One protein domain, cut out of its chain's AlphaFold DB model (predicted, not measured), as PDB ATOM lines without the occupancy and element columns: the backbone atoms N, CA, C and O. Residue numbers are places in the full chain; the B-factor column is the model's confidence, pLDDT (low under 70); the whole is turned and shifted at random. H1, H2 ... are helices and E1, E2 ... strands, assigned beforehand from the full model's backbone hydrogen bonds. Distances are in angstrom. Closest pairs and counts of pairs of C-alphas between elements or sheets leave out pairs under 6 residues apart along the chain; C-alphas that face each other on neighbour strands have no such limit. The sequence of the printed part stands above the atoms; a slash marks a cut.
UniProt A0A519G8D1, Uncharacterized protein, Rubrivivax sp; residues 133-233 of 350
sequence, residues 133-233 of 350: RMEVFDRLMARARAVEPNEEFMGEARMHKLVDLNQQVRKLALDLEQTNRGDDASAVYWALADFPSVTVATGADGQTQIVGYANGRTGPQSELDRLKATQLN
ATOM      1  N   ARG A 133      53.315 -38.841  34.818       97.12
ATOM      2  CA  ARG A 133      52.415 -38.471  33.714       97.12
ATOM      3  C   ARG A 133      50.941 -38.592  34.083       97.12
ATOM      4  O   ARG A 133      50.108 -37.870  33.545       97.12
ATOM      5  N   MET A 134      50.607 -39.438  35.049       96.31
ATOM      6  CA  MET A 134      49.241 -39.563  35.530       96.31
ATOM      7  C   MET A 134      48.771 -38.369  36.362       96.31
ATOM      8  O   MET A 134      47.579 -38.074  36.349       96.31
ATOM      9  N   GLU A 135      49.680 -37.626  36.994       94.75
ATOM     10  CA  GLU A 135      49.347 -36.336  37.608       94.75
ATOM     11  C   GLU A 135      49.094 -35.259  36.536       94.75
ATOM     12  O   GLU A 135      48.235 -34.392  36.713       94.75
ATOM     13  N   VAL A 136      49.777 -35.338  35.384       96.19
ATOM     14  CA  VAL A 136      49.467 -34.488  34.218       96.19
ATOM     15  C   VAL A 136      48.059 -34.788  33.710       96.19
ATOM     16  O   VAL A 136      47.276 -33.857  33.528       96.19
ATOM     17  N   PHE A 137      47.707 -36.068  33.556       96.31
ATOM     18  CA  PHE A 137      46.349 -36.485  33.196       96.31
ATOM     19  C   PHE A 137      45.299 -35.893  34.148       96.31
ATOM     20  O   PHE A 137      44.341 -35.270  33.692       96.31
ATOM     21  N   ASP A 138      45.504 -36.000  35.462       95.25
ATOM     22  CA  ASP A 138      44.548 -35.480  36.444       95.25
ATOM     23  C   ASP A 138      44.346 -33.962  36.324       95.25
ATOM     24  O   ASP A 138      43.221 -33.467  36.418       95.25
ATOM     25  N   ARG A 139      45.418 -33.212  36.046       94.94
ATOM     26  CA  ARG A 139      45.350 -31.763  35.804       94.94
ATOM     27  C   ARG A 139      44.635 -31.416  34.503       94.94
ATOM     28  O   ARG A 139      43.894 -30.433  34.476       94.94
ATOM     29  N   LEU A 140      44.835 -32.198  33.441       94.38
ATOM     30  CA  LEU A 140      44.119 -32.022  32.174       94.38
ATOM     31  C   LEU A 140      42.615 -32.253  32.365       94.38
ATOM     32  O   LEU A 140      41.813 -31.412  31.958       94.38
ATOM     33  N   MET A 141      42.228 -33.319  33.073       91.06
ATOM     34  CA  MET A 141      40.821 -33.594  33.383       91.06
ATOM     35  C   MET A 141      40.200 -32.518  34.281       91.06
ATOM     36  O   MET A 141      39.069 -32.091  34.040       91.06
ATOM     37  N   ALA A 142      40.945 -32.025  35.274       91.31
ATOM     38  CA  ALA A 142      40.507 -30.931  36.140       91.31
ATOM     39  C   ALA A 142      40.231 -29.634  35.354       91.31
ATOM     40  O   ALA A 142      39.243 -28.947  35.617       91.31
ATOM     41  N   ARG A 143      41.064 -29.316  34.352       90.06
ATOM     42  CA  ARG A 143      40.863 -28.169  33.442       90.06
ATOM     43  C   ARG A 143      39.673 -28.365  32.504       90.06
ATOM     44  O   ARG A 143      38.956 -27.409  32.220       90.06
ATOM     45  N   ALA A 144      39.460 -29.594  32.034       84.69
ATOM     46  CA  ALA A 144      38.384 -29.926  31.104       84.69
ATOM     47  C   ALA A 144      36.985 -29.853  31.740       84.69
ATOM     48  O   ALA A 144      36.011 -29.616  31.027       84.69
ATOM     49  N   ARG A 145      36.865 -30.020  33.067       72.56
ATOM     50  CA  ARG A 145      35.584 -29.876  33.786       72.56
ATOM     51  C   ARG A 145      35.311 -28.473  34.318       72.56
ATOM     52  O   ARG A 145      34.149 -28.087  34.390       72.56
ATOM     53  N   ALA A 146      36.339 -27.714  34.694       66.38
ATOM     54  CA  ALA A 146      36.144 -26.370  35.225       66.38
ATOM     55  C   ALA A 146      35.602 -25.434  34.133       66.38
ATOM     56  O   ALA A 146      36.256 -25.253  33.104       66.38
ATOM     57  N   VAL A 147      34.422 -24.860  34.367       64.62
ATOM     58  CA  VAL A 147      33.991 -23.617  33.720       64.62
ATOM     59  C   VAL A 147      34.532 -22.508  34.606       64.62
ATOM     60  O   VAL A 147      34.158 -22.421  35.779       64.62
ATOM     61  N   GLU A 148      35.488 -21.739  34.097       59.72
ATOM     62  CA  GLU A 148      36.059 -20.641  34.873       59.72
ATOM     63  C   GLU A 148      34.977 -19.588  35.176       59.72
ATOM     64  O   GLU A 148      34.033 -19.426  34.395       59.72
ATOM     65  N   PRO A 149      35.079 -18.846  36.294       48.78
ATOM     66  CA  PRO A 149      34.224 -17.688  36.520       48.78
ATOM     67  C   PRO A 149      34.369 -16.740  35.321       48.78
ATOM     68  O   PRO A 149      35.474 -16.275  35.047       48.78
ATOM     69  N   ASN A 150      33.268 -16.475  34.609       58.84
ATOM     70  CA  ASN A 150      33.185 -15.683  33.366       58.84
ATOM     71  C   ASN A 150      33.521 -16.417  32.050       58.84
ATOM     72  O   ASN A 150      33.563 -15.780  31.000       58.84
ATOM     73  N   GLU A 151      33.731 -17.733  32.064       62.56
ATOM     74  CA  GLU A 151      33.790 -18.531  30.834       62.56
ATOM     75  C   GLU A 151      32.361 -18.861  30.383       62.56
ATOM     76  O   GLU A 151      31.606 -19.527  31.095       62.56
ATOM     77  N   GLU A 152      31.966 -18.392  29.197       66.12
ATOM     78  CA  GLU A 152      30.692 -18.797  28.610       66.12
ATOM     79  C   GLU A 152      30.726 -20.294  28.304       66.12
ATOM     80  O   GLU A 152      31.570 -20.772  27.546       66.12
ATOM     81  N   PHE A 153      29.770 -21.035  28.870       65.56
ATOM     82  CA  PHE A 153      29.670 -22.484  28.674       65.56
ATOM     83  C   PHE A 153      29.599 -22.866  27.188       65.56
ATOM     84  O   PHE A 153      30.141 -23.892  26.789       65.56
ATOM     85  N   MET A 154      28.966 -22.009  26.379       68.62
ATOM     86  CA  MET A 154      28.793 -22.176  24.937       68.62
ATOM     87  C   MET A 154      29.761 -21.321  24.093       68.62
ATOM     88  O   MET A 154      29.567 -21.213  22.886       68.62
ATOM     89  N   GLY A 155      30.792 -20.716  24.692       70.38
ATOM     90  CA  GLY A 155      31.680 -19.770  24.007       70.38
ATOM     91  C   GLY A 155      32.752 -20.425  23.124       70.38
ATOM     92  O   GLY A 155      33.253 -21.511  23.417       70.38
ATOM     93  N   GLU A 156      33.176 -19.734  22.065       74.06
ATOM     94  CA  GLU A 156      34.221 -20.194  21.130       74.06
ATOM     95  C   GLU A 156      35.573 -20.459  21.825       74.06
ATOM     96  O   GLU A 156      36.245 -21.460  21.559       74.06
ATOM     97  N   ALA A 157      35.945 -19.627  22.803       77.62
ATOM     98  CA  ALA A 157      37.164 -19.818  23.591       77.62
ATOM     99  C   ALA A 157      37.158 -21.144  24.376       77.62
ATOM    100  O   ALA A 157      38.188 -21.823  24.466       77.62
ATOM    101  N   ARG A 158      35.991 -21.554  24.901       78.19
ATOM    102  CA  ARG A 158      35.834 -22.840  25.594       78.19
ATOM    103  C   ARG A 158      36.046 -24.000  24.633       78.19
ATOM    104  O   ARG A 158      36.719 -24.968  24.988       78.19
ATOM    105  N   MET A 159      35.503 -23.898  23.422       78.19
ATOM    106  CA  MET A 159      35.678 -24.914  22.390       78.19
ATOM    107  C   MET A 159      37.157 -25.141  22.077       78.19
ATOM    108  O   MET A 159      37.624 -26.275  22.187       78.19
ATOM    109  N   HIS A 160      37.907 -24.088  21.738       81.62
ATOM    110  CA  HIS A 160      39.331 -24.226  21.416       81.62
ATOM    111  C   HIS A 160      40.128 -24.832  22.573       81.62
ATOM    112  O   HIS A 160      40.945 -25.727  22.356       81.62
ATOM    113  N   LYS A 161      39.825 -24.418  23.808       86.00
ATOM    114  CA  LYS A 161      40.415 -24.993  25.021       86.00
ATOM    115  C   LYS A 161      40.116 -26.489  25.149       86.00
ATOM    116  O   LYS A 161      41.024 -27.264  25.432       86.00
ATOM    117  N   LEU A 162      38.869 -26.923  24.948       86.12
ATOM    118  CA  LEU A 162      38.508 -28.343  25.031       86.12
ATOM    119  C   LEU A 162      39.161 -29.178  23.924       86.12
ATOM    120  O   LEU A 162      39.591 -30.296  24.198       86.12
ATOM    121  N   VAL A 163      39.276 -28.642  22.705       86.44
ATOM    122  CA  VAL A 163      39.963 -29.312  21.588       86.44
ATOM    123  C   VAL A 163      41.450 -29.500  21.895       86.44
ATOM    124  O   VAL A 163      41.952 -30.618  21.778       86.44
ATOM    125  N   ASP A 164      42.135 -28.448  22.346       90.69
ATOM    126  CA  ASP A 164      43.547 -28.508  22.750       90.69
ATOM    127  C   ASP A 164      43.763 -29.506  23.902       90.69
ATOM    128  O   ASP A 164      44.600 -30.407  23.818       90.69
ATOM    129  N   LEU A 165      42.932 -29.438  24.949       92.56
ATOM    130  CA  LEU A 165      43.007 -30.392  26.056       92.56
ATOM    131  C   LEU A 165      42.767 -31.835  25.587       92.56
ATOM    132  O   LEU A 165      43.494 -32.729  26.017       92.56
ATOM    133  N   ASN A 166      41.805 -32.085  24.690       90.56
ATOM    134  CA  ASN A 166      41.569 -33.425  24.146       90.56
ATOM    135  C   ASN A 166      42.805 -33.956  23.400       90.56
ATOM    136  O   ASN A 166      43.204 -35.102  23.610       90.56
ATOM    137  N   GLN A 167      43.454 -33.115  22.587       92.75
ATOM    138  CA  GLN A 167      44.688 -33.471  21.879       92.75
ATOM    139  C   GLN A 167      45.833 -33.783  22.849       92.75
ATOM    140  O   GLN A 167      46.529 -34.787  22.672       92.75
ATOM    141  N   GLN A 168      46.002 -32.985  23.907       96.62
ATOM    142  CA  GLN A 168      47.007 -33.235  24.944       96.62
ATOM    143  C   GLN A 168      46.754 -34.554  25.684       96.62
ATOM    144  O   GLN A 168      47.683 -35.340  25.874       96.62
ATOM    145  N   VAL A 169      45.502 -34.837  26.058       95.56
ATOM    146  CA  VAL A 169      45.124 -36.099  26.715       95.56
ATOM    147  C   VAL A 169      45.344 -37.290  25.773       95.56
ATOM    148  O   VAL A 169      45.865 -38.321  26.195       95.56
ATOM    149  N   ARG A 170      45.029 -37.154  24.480       95.62
ATOM    150  CA  ARG A 170      45.276 -38.200  23.475       95.62
ATOM    151  C   ARG A 170      46.762 -38.474  23.268       95.62
ATOM    152  O   ARG A 170      47.155 -39.637  23.216       95.62
ATOM    153  N   LYS A 171      47.589 -37.430  23.196       97.75
ATOM    154  CA  LYS A 171      49.048 -37.570  23.135       97.75
ATOM    155  C   LYS A 171      49.578 -38.306  24.366       97.75
ATOM    156  O   LYS A 171      50.346 -39.249  24.229       97.75
ATOM    157  N   LEU A 172      49.097 -37.938  25.551       98.25
ATOM    158  CA  LEU A 172      49.468 -38.599  26.798       98.25
ATOM    159  C   LEU A 172      49.125 -40.096  26.800       98.25
ATOM    160  O   LEU A 172      49.941 -40.903  27.243       98.25
ATOM    161  N   ALA A 173      47.947 -40.470  26.290       98.00
ATOM    162  CA  ALA A 173      47.544 -41.869  26.162       98.00
ATOM    163  C   ALA A 173      48.510 -42.664  25.264       98.00
ATOM    164  O   ALA A 173      48.954 -43.746  25.650       98.00
ATOM    165  N   LEU A 174      48.883 -42.097  24.111       97.94
ATOM    166  CA  LEU A 174      49.836 -42.701  23.173       97.94
ATOM    167  C   LEU A 174      51.237 -42.839  23.786       97.94
ATOM    168  O   LEU A 174      51.851 -43.896  23.673       97.94
ATOM    169  N   ASP A 175      51.724 -41.809  24.480       98.06
ATOM    170  CA  ASP A 175      53.036 -41.832  25.137       98.06
ATOM    171  C   ASP A 175      53.090 -42.903  26.248       98.06
ATOM    172  O   ASP A 175      54.095 -43.602  26.423       98.06
ATOM    173  N   LEU A 176      52.009 -43.059  27.022       98.06
ATOM    174  CA  LEU A 176      51.886 -44.118  28.031       98.06
ATOM    175  C   LEU A 176      51.877 -45.504  27.378       98.06
ATOM    176  O   LEU A 176      52.597 -46.397  27.828       98.06
ATOM    177  N   GLU A 177      51.130 -45.674  26.287       97.38
ATOM    178  CA  GLU A 177      51.084 -46.929  25.537       97.38
ATOM    179  C   GLU A 177      52.468 -47.324  25.001       97.38
ATOM    180  O   GLU A 177      52.938 -48.431  25.268       97.38
ATOM    181  N   GLN A 178      53.166 -46.406  24.326       97.31
ATOM    182  CA  GLN A 178      54.490 -46.645  23.731       97.31
ATOM    183  C   GLN A 178      55.578 -46.961  24.768       97.31
ATOM    184  O   GLN A 178      56.588 -47.583  24.447       97.31
ATOM    185  N   THR A 179      55.371 -46.554  26.021       96.56
ATOM    186  CA  THR A 179      56.291 -46.819  27.140       96.56
ATOM    187  C   THR A 179      55.857 -48.011  27.999       96.56
ATOM    188  O   THR A 179      56.291 -48.138  29.143       96.56
ATOM    189  N   ASN A 180      55.016 -48.901  27.456       94.38
ATOM    190  CA  ASN A 180      54.521 -50.119  28.107       94.38
ATOM    191  C   ASN A 180      53.733 -49.870  29.409       94.38
ATOM    192  O   ASN A 180      53.680 -50.727  30.293       94.38
ATOM    193  N   ARG A 181      53.069 -48.715  29.535       96.31
ATOM    194  CA  ARG A 181      52.178 -48.384  30.660       96.31
ATOM    195  C   ARG A 181      50.715 -48.655  30.301       96.31
ATOM    196  O   ARG A 181      49.879 -47.758  30.356       96.31
ATOM    197  N   GLY A 182      50.406 -49.899  29.925       96.19
ATOM    198  CA  GLY A 182      49.098 -50.292  29.377       96.19
ATOM    199  C   GLY A 182      47.895 -49.944  30.264       96.19
ATOM    200  O   GLY A 182      46.937 -49.349  29.777       96.19
ATOM    201  N   ASP A 183      47.947 -50.237  31.567       95.62
ATOM    202  CA  ASP A 183      46.838 -49.922  32.487       95.62
ATOM    203  C   ASP A 183      46.641 -48.407  32.688       95.62
ATOM    204  O   ASP A 183      45.509 -47.936  32.792       95.62
ATOM    205  N   ASP A 184      47.727 -47.629  32.694       96.69
ATOM    206  CA  ASP A 184      47.652 -46.168  32.792       96.69
ATOM    207  C   ASP A 184      47.087 -45.571  31.497       96.69
ATOM    208  O   ASP A 184      46.148 -44.779  31.539       96.69
ATOM    209  N   ALA A 185      47.588 -46.007  30.336       98.00
ATOM    210  CA  ALA A 185      47.036 -45.634  29.034       98.00
ATOM    211  C   ALA A 185      45.549 -46.008  28.927       98.00
ATOM    212  O   ALA A 185      44.749 -45.216  28.435       98.00
ATOM    213  N   SER A 186      45.159 -47.176  29.451       97.69
ATOM    214  CA  SER A 186      43.766 -47.621  29.528       97.69
ATOM    215  C   SER A 186      42.883 -46.630  30.291       97.69
ATOM    216  O   SER A 186      41.819 -46.269  29.788       97.69
ATOM    217  N   ALA A 187      43.333 -46.127  31.446       96.25
ATOM    218  CA  ALA A 187      42.605 -45.106  32.204       96.25
ATOM    219  C   ALA A 187      42.452 -43.793  31.415       96.25
ATOM    220  O   ALA A 187      41.372 -43.198  31.405       96.25
ATOM    221  N   VAL A 188      43.501 -43.361  30.702       97.12
ATOM    222  CA  VAL A 188      43.437 -42.150  29.866       97.12
ATOM    223  C   VAL A 188      42.463 -42.330  28.698       97.12
ATOM    224  O   VAL A 188      41.621 -41.462  28.467       97.12
ATOM    225  N   TYR A 189      42.521 -43.460  27.989       96.62
ATOM    226  CA  TYR A 189      41.584 -43.775  26.906       96.62
ATOM    227  C   TYR A 189      40.140 -43.905  27.395       96.62
ATOM    228  O   TYR A 189      39.219 -43.445  26.720       96.62
ATOM    229  N   TRP A 190      39.929 -44.476  28.584       94.12
ATOM    230  CA  TRP A 190      38.601 -44.545  29.188       94.12
ATOM    231  C   TRP A 190      38.022 -43.144  29.404       94.12
ATOM    232  O   TRP A 190      36.904 -42.861  28.982       94.12
ATOM    233  N   ALA A 191      38.814 -42.235  29.973       91.62
ATOM    234  CA  ALA A 191      38.394 -40.854  30.179       91.62
ATOM    235  C   ALA A 191      38.225 -40.061  28.872       91.62
ATOM    236  O   ALA A 191      37.346 -39.204  28.803       91.62
ATOM    237  N   LEU A 192      39.018 -40.348  27.831       91.31
ATOM    238  CA  LEU A 192      38.857 -39.741  26.501       91.31
ATOM    239  C   LEU A 192      37.486 -40.039  25.894       91.31
ATOM    240  O   LEU A 192      36.888 -39.159  25.275       91.31
ATOM    241  N   ALA A 193      36.965 -41.245  26.115       88.56
ATOM    242  CA  ALA A 193      35.656 -41.634  25.610       88.56
ATOM    243  C   ALA A 193      34.504 -40.807  26.212       88.56
ATOM    244  O   ALA A 193      33.457 -40.659  25.579       88.56
ATOM    245  N   ASP A 194      34.709 -40.245  27.402       82.56
ATOM    246  CA  ASP A 194      33.742 -39.406  28.112       82.56
ATOM    247  C   ASP A 194      34.144 -37.929  28.137       82.56
ATOM    248  O   ASP A 194      33.522 -37.118  28.831       82.56
ATOM    249  N   PHE A 195      35.188 -37.567  27.391       85.25
ATOM    250  CA  PHE A 195      35.719 -36.217  27.396       85.25
ATOM    251  C   PHE A 195      34.664 -35.231  26.865       85.25
ATOM    252  O   PHE A 195      33.974 -35.539  25.883       85.25
ATOM    253  N   PRO A 196      34.510 -34.045  27.484       78.12
ATOM    254  CA  PRO A 196      33.607 -33.022  26.975       78.12
ATOM    255  C   PRO A 196      33.967 -32.649  25.535       78.12
ATOM    256  O   PRO A 196      35.106 -32.293  25.240       78.12
ATOM    257  N   SER A 197      32.989 -32.742  24.642       74.25
ATOM    258  CA  SER A 197      33.153 -32.495  23.212       74.25
ATOM    259  C   SER A 197      32.237 -31.370  22.749       74.25
ATOM    260  O   SER A 197      31.179 -31.131  23.338       74.25
ATOM    261  N   VAL A 198      32.646 -30.689  21.682       75.12
ATOM    262  CA  VAL A 198      31.849 -29.651  21.026       75.12
ATOM    263  C   VAL A 198      31.267 -30.219  19.740       75.12
ATOM    264  O   VAL A 198      31.976 -30.834  18.945       75.12
ATOM    265  N   THR A 199      29.968 -30.033  19.544       72.56
ATOM    266  CA  THR A 199      29.284 -30.356  18.296       72.56
ATOM    267  C   THR A 199      29.316 -29.131  17.396       72.56
ATOM    268  O   THR A 199      28.792 -28.073  17.745       72.56
ATOM    269  N   VAL A 200      29.923 -29.295  16.227       73.75
ATOM    270  CA  VAL A 200      30.049 -28.255  15.209       73.75
ATOM    271  C   VAL A 200      29.210 -28.670  14.004       73.75
ATOM    272  O   VAL A 200      29.304 -29.811  13.554       73.75
ATOM    273  N   ALA A 201      28.378 -27.767  13.496       76.25
ATOM    274  CA  ALA A 201      27.682 -27.933  12.228       76.25
ATOM    275  C   ALA A 201      28.294 -26.989  11.197       76.25
ATOM    276  O   ALA A 201      28.501 -25.813  11.480       76.25
ATOM    277  N   THR A 202      28.549 -27.491   9.996       77.44
ATOM    278  CA  THR A 202      28.960 -26.648   8.873       77.44
ATOM    279  C   THR A 202      27.720 -26.231   8.091       77.44
ATOM    280  O   THR A 202      26.951 -27.087   7.653       77.44
ATOM    281  N   GLY A 203      27.503 -24.926   7.953       73.69
ATOM    282  CA  GLY A 203      26.450 -24.346   7.127       73.69
ATOM    283  C   GLY A 203      26.696 -24.562   5.632       73.69
ATOM    284  O   GLY A 203      27.784 -24.941   5.199       73.69
ATOM    285  N   ALA A 204      25.669 -24.301   4.821       76.19
ATOM    286  CA  ALA A 204      25.752 -24.375   3.356       76.19
ATOM    287  C   ALA A 204      26.731 -23.353   2.741       76.19
ATOM    288  O   ALA A 204      27.151 -23.510   1.598       76.19
ATOM    289  N   ASP A 205      27.107 -22.327   3.500       81.25
ATOM    290  CA  ASP A 205      28.121 -21.320   3.178       81.25
ATOM    291  C   ASP A 205      29.557 -21.762   3.524       81.25
ATOM    292  O   ASP A 205      30.507 -21.012   3.303       81.25
ATOM    293  N   GLY A 206      29.732 -22.972   4.069       73.00
ATOM    294  CA  GLY A 206      31.019 -23.495   4.519       73.00
ATOM    295  C   GLY A 206      31.466 -22.967   5.884       73.00
ATOM    296  O   GLY A 206      32.519 -23.388   6.368       73.00
ATOM    297  N   GLN A 207      30.689 -22.091   6.534       77.75
ATOM    298  CA  GLN A 207      31.008 -21.627   7.879       77.75
ATOM    299  C   GLN A 207      30.653 -22.689   8.913       77.75
ATOM    300  O   GLN A 207      29.624 -23.358   8.837       77.75
ATOM    301  N   THR A 208      31.526 -22.857   9.899       70.81
ATOM    302  CA  THR A 208      31.297 -23.779  11.010       70.81
ATOM    303  C   THR A 208      30.669 -23.021  12.171       70.81
ATOM    304  O   THR A 208      31.195 -22.005  12.611       70.81
ATOM    305  N   GLN A 209      29.539 -23.514  12.668       69.56
ATOM    306  CA  GLN A 209      28.852 -22.986  13.840       69.56
ATOM    307  C   GLN A 209      28.786 -24.045  14.937       69.56
ATOM    308  O   GLN A 209      28.559 -25.231  14.682       69.56
ATOM    309  N   ILE A 210      28.971 -23.620  16.180       67.62
ATOM    310  CA  ILE A 210      28.821 -24.494  17.340       67.62
ATOM    311  C   ILE A 210      27.327 -24.698  17.584       67.62
ATOM    312  O   ILE A 210      26.599 -23.746  17.846       67.62
ATOM    313  N   VAL A 211      26.870 -25.945  17.512       69.12
ATOM    314  CA  VAL A 211      25.448 -26.297  17.682       69.12
ATOM    315  C   VAL A 211      25.165 -27.037  18.985       69.12
ATOM    316  O   VAL A 211      24.008 -27.298  19.306       69.12
ATOM    317  N   GLY A 212      26.196 -27.379  19.758       65.88
ATOM    318  CA  GLY A 212      26.007 -28.059  21.031       65.88
ATOM    319  C   GLY A 212      27.304 -28.435  21.731       65.88
ATOM    320  O   GLY A 212      28.384 -28.398  21.150       65.88
ATOM    321  N   TYR A 213      27.168 -28.841  22.989       68.81
ATOM    322  CA  TYR A 213      28.210 -29.508  23.763       68.81
ATOM    323  C   TYR A 213      27.668 -30.870  24.187       68.81
ATOM    324  O   TYR A 213      26.538 -30.970  24.668       68.81
ATOM    325  N   ALA A 214      28.466 -31.920  24.016       64.38
ATOM    326  CA  ALA A 214      28.097 -33.277  24.390       64.38
ATOM    327  C   ALA A 214      29.154 -33.878  25.320       64.38
ATOM    328  O   ALA A 214      30.355 -33.820  25.048       64.38
ATOM    329  N   ASN A 215      28.703 -34.531  26.391       59.66
ATOM    330  CA  ASN A 215      29.549 -35.479  27.114       59.66
ATOM    331  C   ASN A 215      29.733 -36.685  26.180       59.66
ATOM    332  O   ASN A 215      28.750 -37.356  25.870       59.66
ATOM    333  N   GLY A 216      30.949 -36.890  25.663       54.31
ATOM    334  CA  GLY A 216      31.262 -37.552  24.385       54.31
ATOM    335  C   GLY A 216      30.880 -39.027  24.178       54.31
ATOM    336  O   GLY A 216      31.409 -39.659  23.270       54.31
ATOM    337  N   ARG A 217      29.955 -39.607  24.949       63.66
ATOM    338  CA  ARG A 217      29.695 -41.057  24.996       63.66
ATOM    339  C   ARG A 217      29.157 -41.711  23.727       63.66
ATOM    340  O   ARG A 217      29.195 -42.939  23.645       63.66
ATOM    341  N   THR A 218      28.632 -40.962  22.768       66.38
ATOM    342  CA  THR A 218      27.819 -41.537  21.681       66.38
ATOM    343  C   THR A 218      28.464 -41.462  20.295       66.38
ATOM    344  O   THR A 218      27.813 -41.814  19.319       66.38
ATOM    345  N   GLY A 219      29.727 -41.030  20.185       76.25
ATOM    346  CA  GLY A 219      30.434 -40.910  18.900       76.25
ATOM    347  C   GLY A 219      31.338 -42.108  18.543       76.25
ATOM    348  O   GLY A 219      31.817 -42.795  19.451       76.25
ATOM    349  N   PRO A 220      31.674 -42.316  17.250       83.69
ATOM    350  CA  PRO A 220      32.584 -43.383  16.810       83.69
ATOM    351  C   PRO A 220      33.966 -43.327  17.475       83.69
ATOM    352  O   PRO A 220      34.503 -44.349  17.894       83.69
ATOM    353  N   GLN A 221      34.529 -42.125  17.649       86.81
ATOM    354  CA  GLN A 221      35.825 -41.961  18.315       86.81
ATOM    355  C   GLN A 221      35.781 -42.399  19.786       86.81
ATOM    356  O   GLN A 221      36.710 -43.042  20.265       86.81
ATOM    357  N   SER A 222      34.681 -42.107  20.486       86.56
ATOM    358  CA  SER A 222      34.478 -42.539  21.873       86.56
ATOM    359  C   SER A 222      34.403 -44.061  21.983       86.56
ATOM    360  O   SER A 222      34.933 -44.644  22.926       86.56
ATOM    361  N   GLU A 223      33.800 -44.735  21.000       88.00
ATOM    362  CA  GLU A 223      33.809 -46.195  20.929       88.00
ATOM    363  C   GLU A 223      35.211 -46.765  20.703       88.00
ATOM    364  O   GLU A 223      35.593 -47.696  21.416       88.00
ATOM    365  N   LEU A 224      35.998 -46.175  19.798       91.12
ATOM    366  CA  LEU A 224      37.392 -46.567  19.572       91.12
ATOM    367  C   LEU A 224      38.249 -46.385  20.829       91.12
ATOM    368  O   LEU A 224      38.982 -47.301  21.202       91.12
ATOM    369  N   ASP A 225      38.123 -45.249  21.516       93.56
ATOM    370  CA  ASP A 225      38.863 -44.975  22.751       93.56
ATOM    371  C   ASP A 225      38.486 -45.991  23.845       93.56
ATOM    372  O   ASP A 225      39.345 -46.570  24.507       93.56
ATOM    373  N   ARG A 226      37.201 -46.329  23.966       91.38
ATOM    374  CA  ARG A 226      36.701 -47.372  24.875       91.38
ATOM    375  C   ARG A 226      37.200 -48.774  24.542       91.38
ATOM    376  O   ARG A 226      37.538 -49.534  25.456       91.38
ATOM    377  N   LEU A 227      37.231 -49.133  23.262       92.31
ATOM    378  CA  LEU A 227      37.779 -50.408  22.809       92.31
ATOM    379  C   LEU A 227      39.269 -50.481  23.143       92.31
ATOM    380  O   LEU A 227      39.726 -51.478  23.699       92.31
ATOM    381  N   LYS A 228      40.007 -49.399  22.888       95.88
ATOM    382  CA  LYS A 228      41.430 -49.301  23.205       95.88
ATOM    383  C   LYS A 228      41.686 -49.413  24.707       95.88
ATOM    384  O   LYS A 228      42.531 -50.208  25.120       95.88
ATOM    385  N   ALA A 229      40.901 -48.712  25.527       96.00
ATOM    386  CA  ALA A 229      40.952 -48.830  26.981       96.00
ATOM    387  C   ALA A 229      40.753 -50.283  27.436       96.00
ATOM    388  O   ALA A 229      41.528 -50.788  28.245       96.00
ATOM    389  N   THR A 230      39.761 -50.970  26.865       95.25
ATOM    390  CA  THR A 230      39.443 -52.376  27.161       95.25
ATOM    391  C   THR A 230      40.593 -53.309  26.765       95.25
ATOM    392  O   THR A 230      40.989 -54.175  27.541       95.25
ATOM    393  N   GLN A 231      41.176 -53.117  25.579       95.50
ATOM    394  CA  GLN A 231      42.286 -53.932  25.076       95.50
ATOM    395  C   GLN A 231      43.544 -53.812  25.940       95.50
ATOM    396  O   GLN A 231      44.195 -54.823  26.212       95.50
ATOM    397  N   LEU A 232      43.883 -52.599  26.378       97.00
ATOM    398  CA  LEU A 232      45.100 -52.333  27.145       97.00
ATOM    399  C   LEU A 232      44.995 -52.753  28.617       97.00
ATOM    400  O   LEU A 232      46.015 -53.048  29.234       97.00
ATOM    401  N   ASN A 233      43.783 -52.799  29.179       96.12
ATOM    402  CA  ASN A 233      43.596 -53.074  30.601       96.12
ATOM    403  C   ASN A 233      43.909 -54.532  30.975       96.12
ATOM    404  O   ASN A 233      43.578 -55.476  30.241       96.12
TER     405      ASN A 233
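AT A GLANCE: This is residues 133 to 233 of the 350 residues of an uncharacterized protein of Rubrivivax sp (UniProt A0A519G8D1). A two-strand hairpin, E1 and E2, runs out from one end of a body of four helices lying roughly side by side. H1, H2 and H3 make an up-and-down bundle, E1 packs on the first part of H2, and H4 packs on H3, on the side away from H1. The printed part has 101 residues, with four named helices and two named strands in the order H1, H2, H3, E1, E2, H4; the class is mostly helix, and the sheet, E1 then E2, is antiparallel. The whole is compact, with a radius of gyration of the C-alphas of 14.7 A, and spans 45 by 31 by 18 A.

IN THESE COORDINATES: E1 is residues 196 to 202, 19.7 A from first to last C-alpha, and E2 is residues 208 to 215, 20.0 A. E2 bends by 58 degrees at residue 211. H2, the longest helix, is residues 156 to 178, 33.4 A long, from C-alpha 156 at (34.221, -20.194, 21.130). H1 is residues 133 to 145, beginning at C-alpha 133 at (52.415, -38.471, 33.714). H3 is residues 182 to 193. H4 is residues 220 to 232, ending at C-alpha 232 at (45.100, -52.333, 27.145).

HOW THE PARTS SIT: E1 and E2 form an antiparallel hairpin, at 152 degrees between their directions. N 199 and O 212, 2.8 A apart, and N 201 and O 209, 2.8 A, are within hydrogen-bond range. The closest C-alphas of E1 and H2 are those of Val 198 and Met 159, 6.2 A apart. H2 and H3, a helical hairpin, touch at a shallow tilt of 22 degrees, opposite ways; their closest C-alphas are those of Ala 173 and Ala 185, 4.8 A apart. H1 and H2, also a helical hairpin, touch through residues 162 to 172 of H2 alone, at a shallow tilt of 22 degrees, opposite ways; the closest C-alphas, of Ala 144 and Leu 162, are 6.3 A apart. H1, H2 and H3 are a bundle, up and down, each running against the one before it. H1 and H3 are close but not clearly touching, with C-alphas of Phe 137 and Val 188 closest at 7.2 A. H3 and H4 touch, opposite ways at a shallow tilt of 18 degrees; their closest C-alphas are those of Ser 186 and Ala 229, 4.0 A apart. H2 and H4 are only just apart, at 8.2 A, and E1 and H4 are apart. In H1, H2, H3 and H4 every O i to N i+4 pair is within hydrogen-bond range.

THE WHOLE: The two C-alphas farthest apart are those of Asn 180 and Asp 205, at 46.3 A. The printed part has no cut. The link from H1 to H2 is short, with 10 residues, and the other four links are tight. Mean pLDDT of the printed part is 84.2; it is under 70 at residues 146 to 154 and at residues 209 to 218, of which 209 to 215 belong to E2.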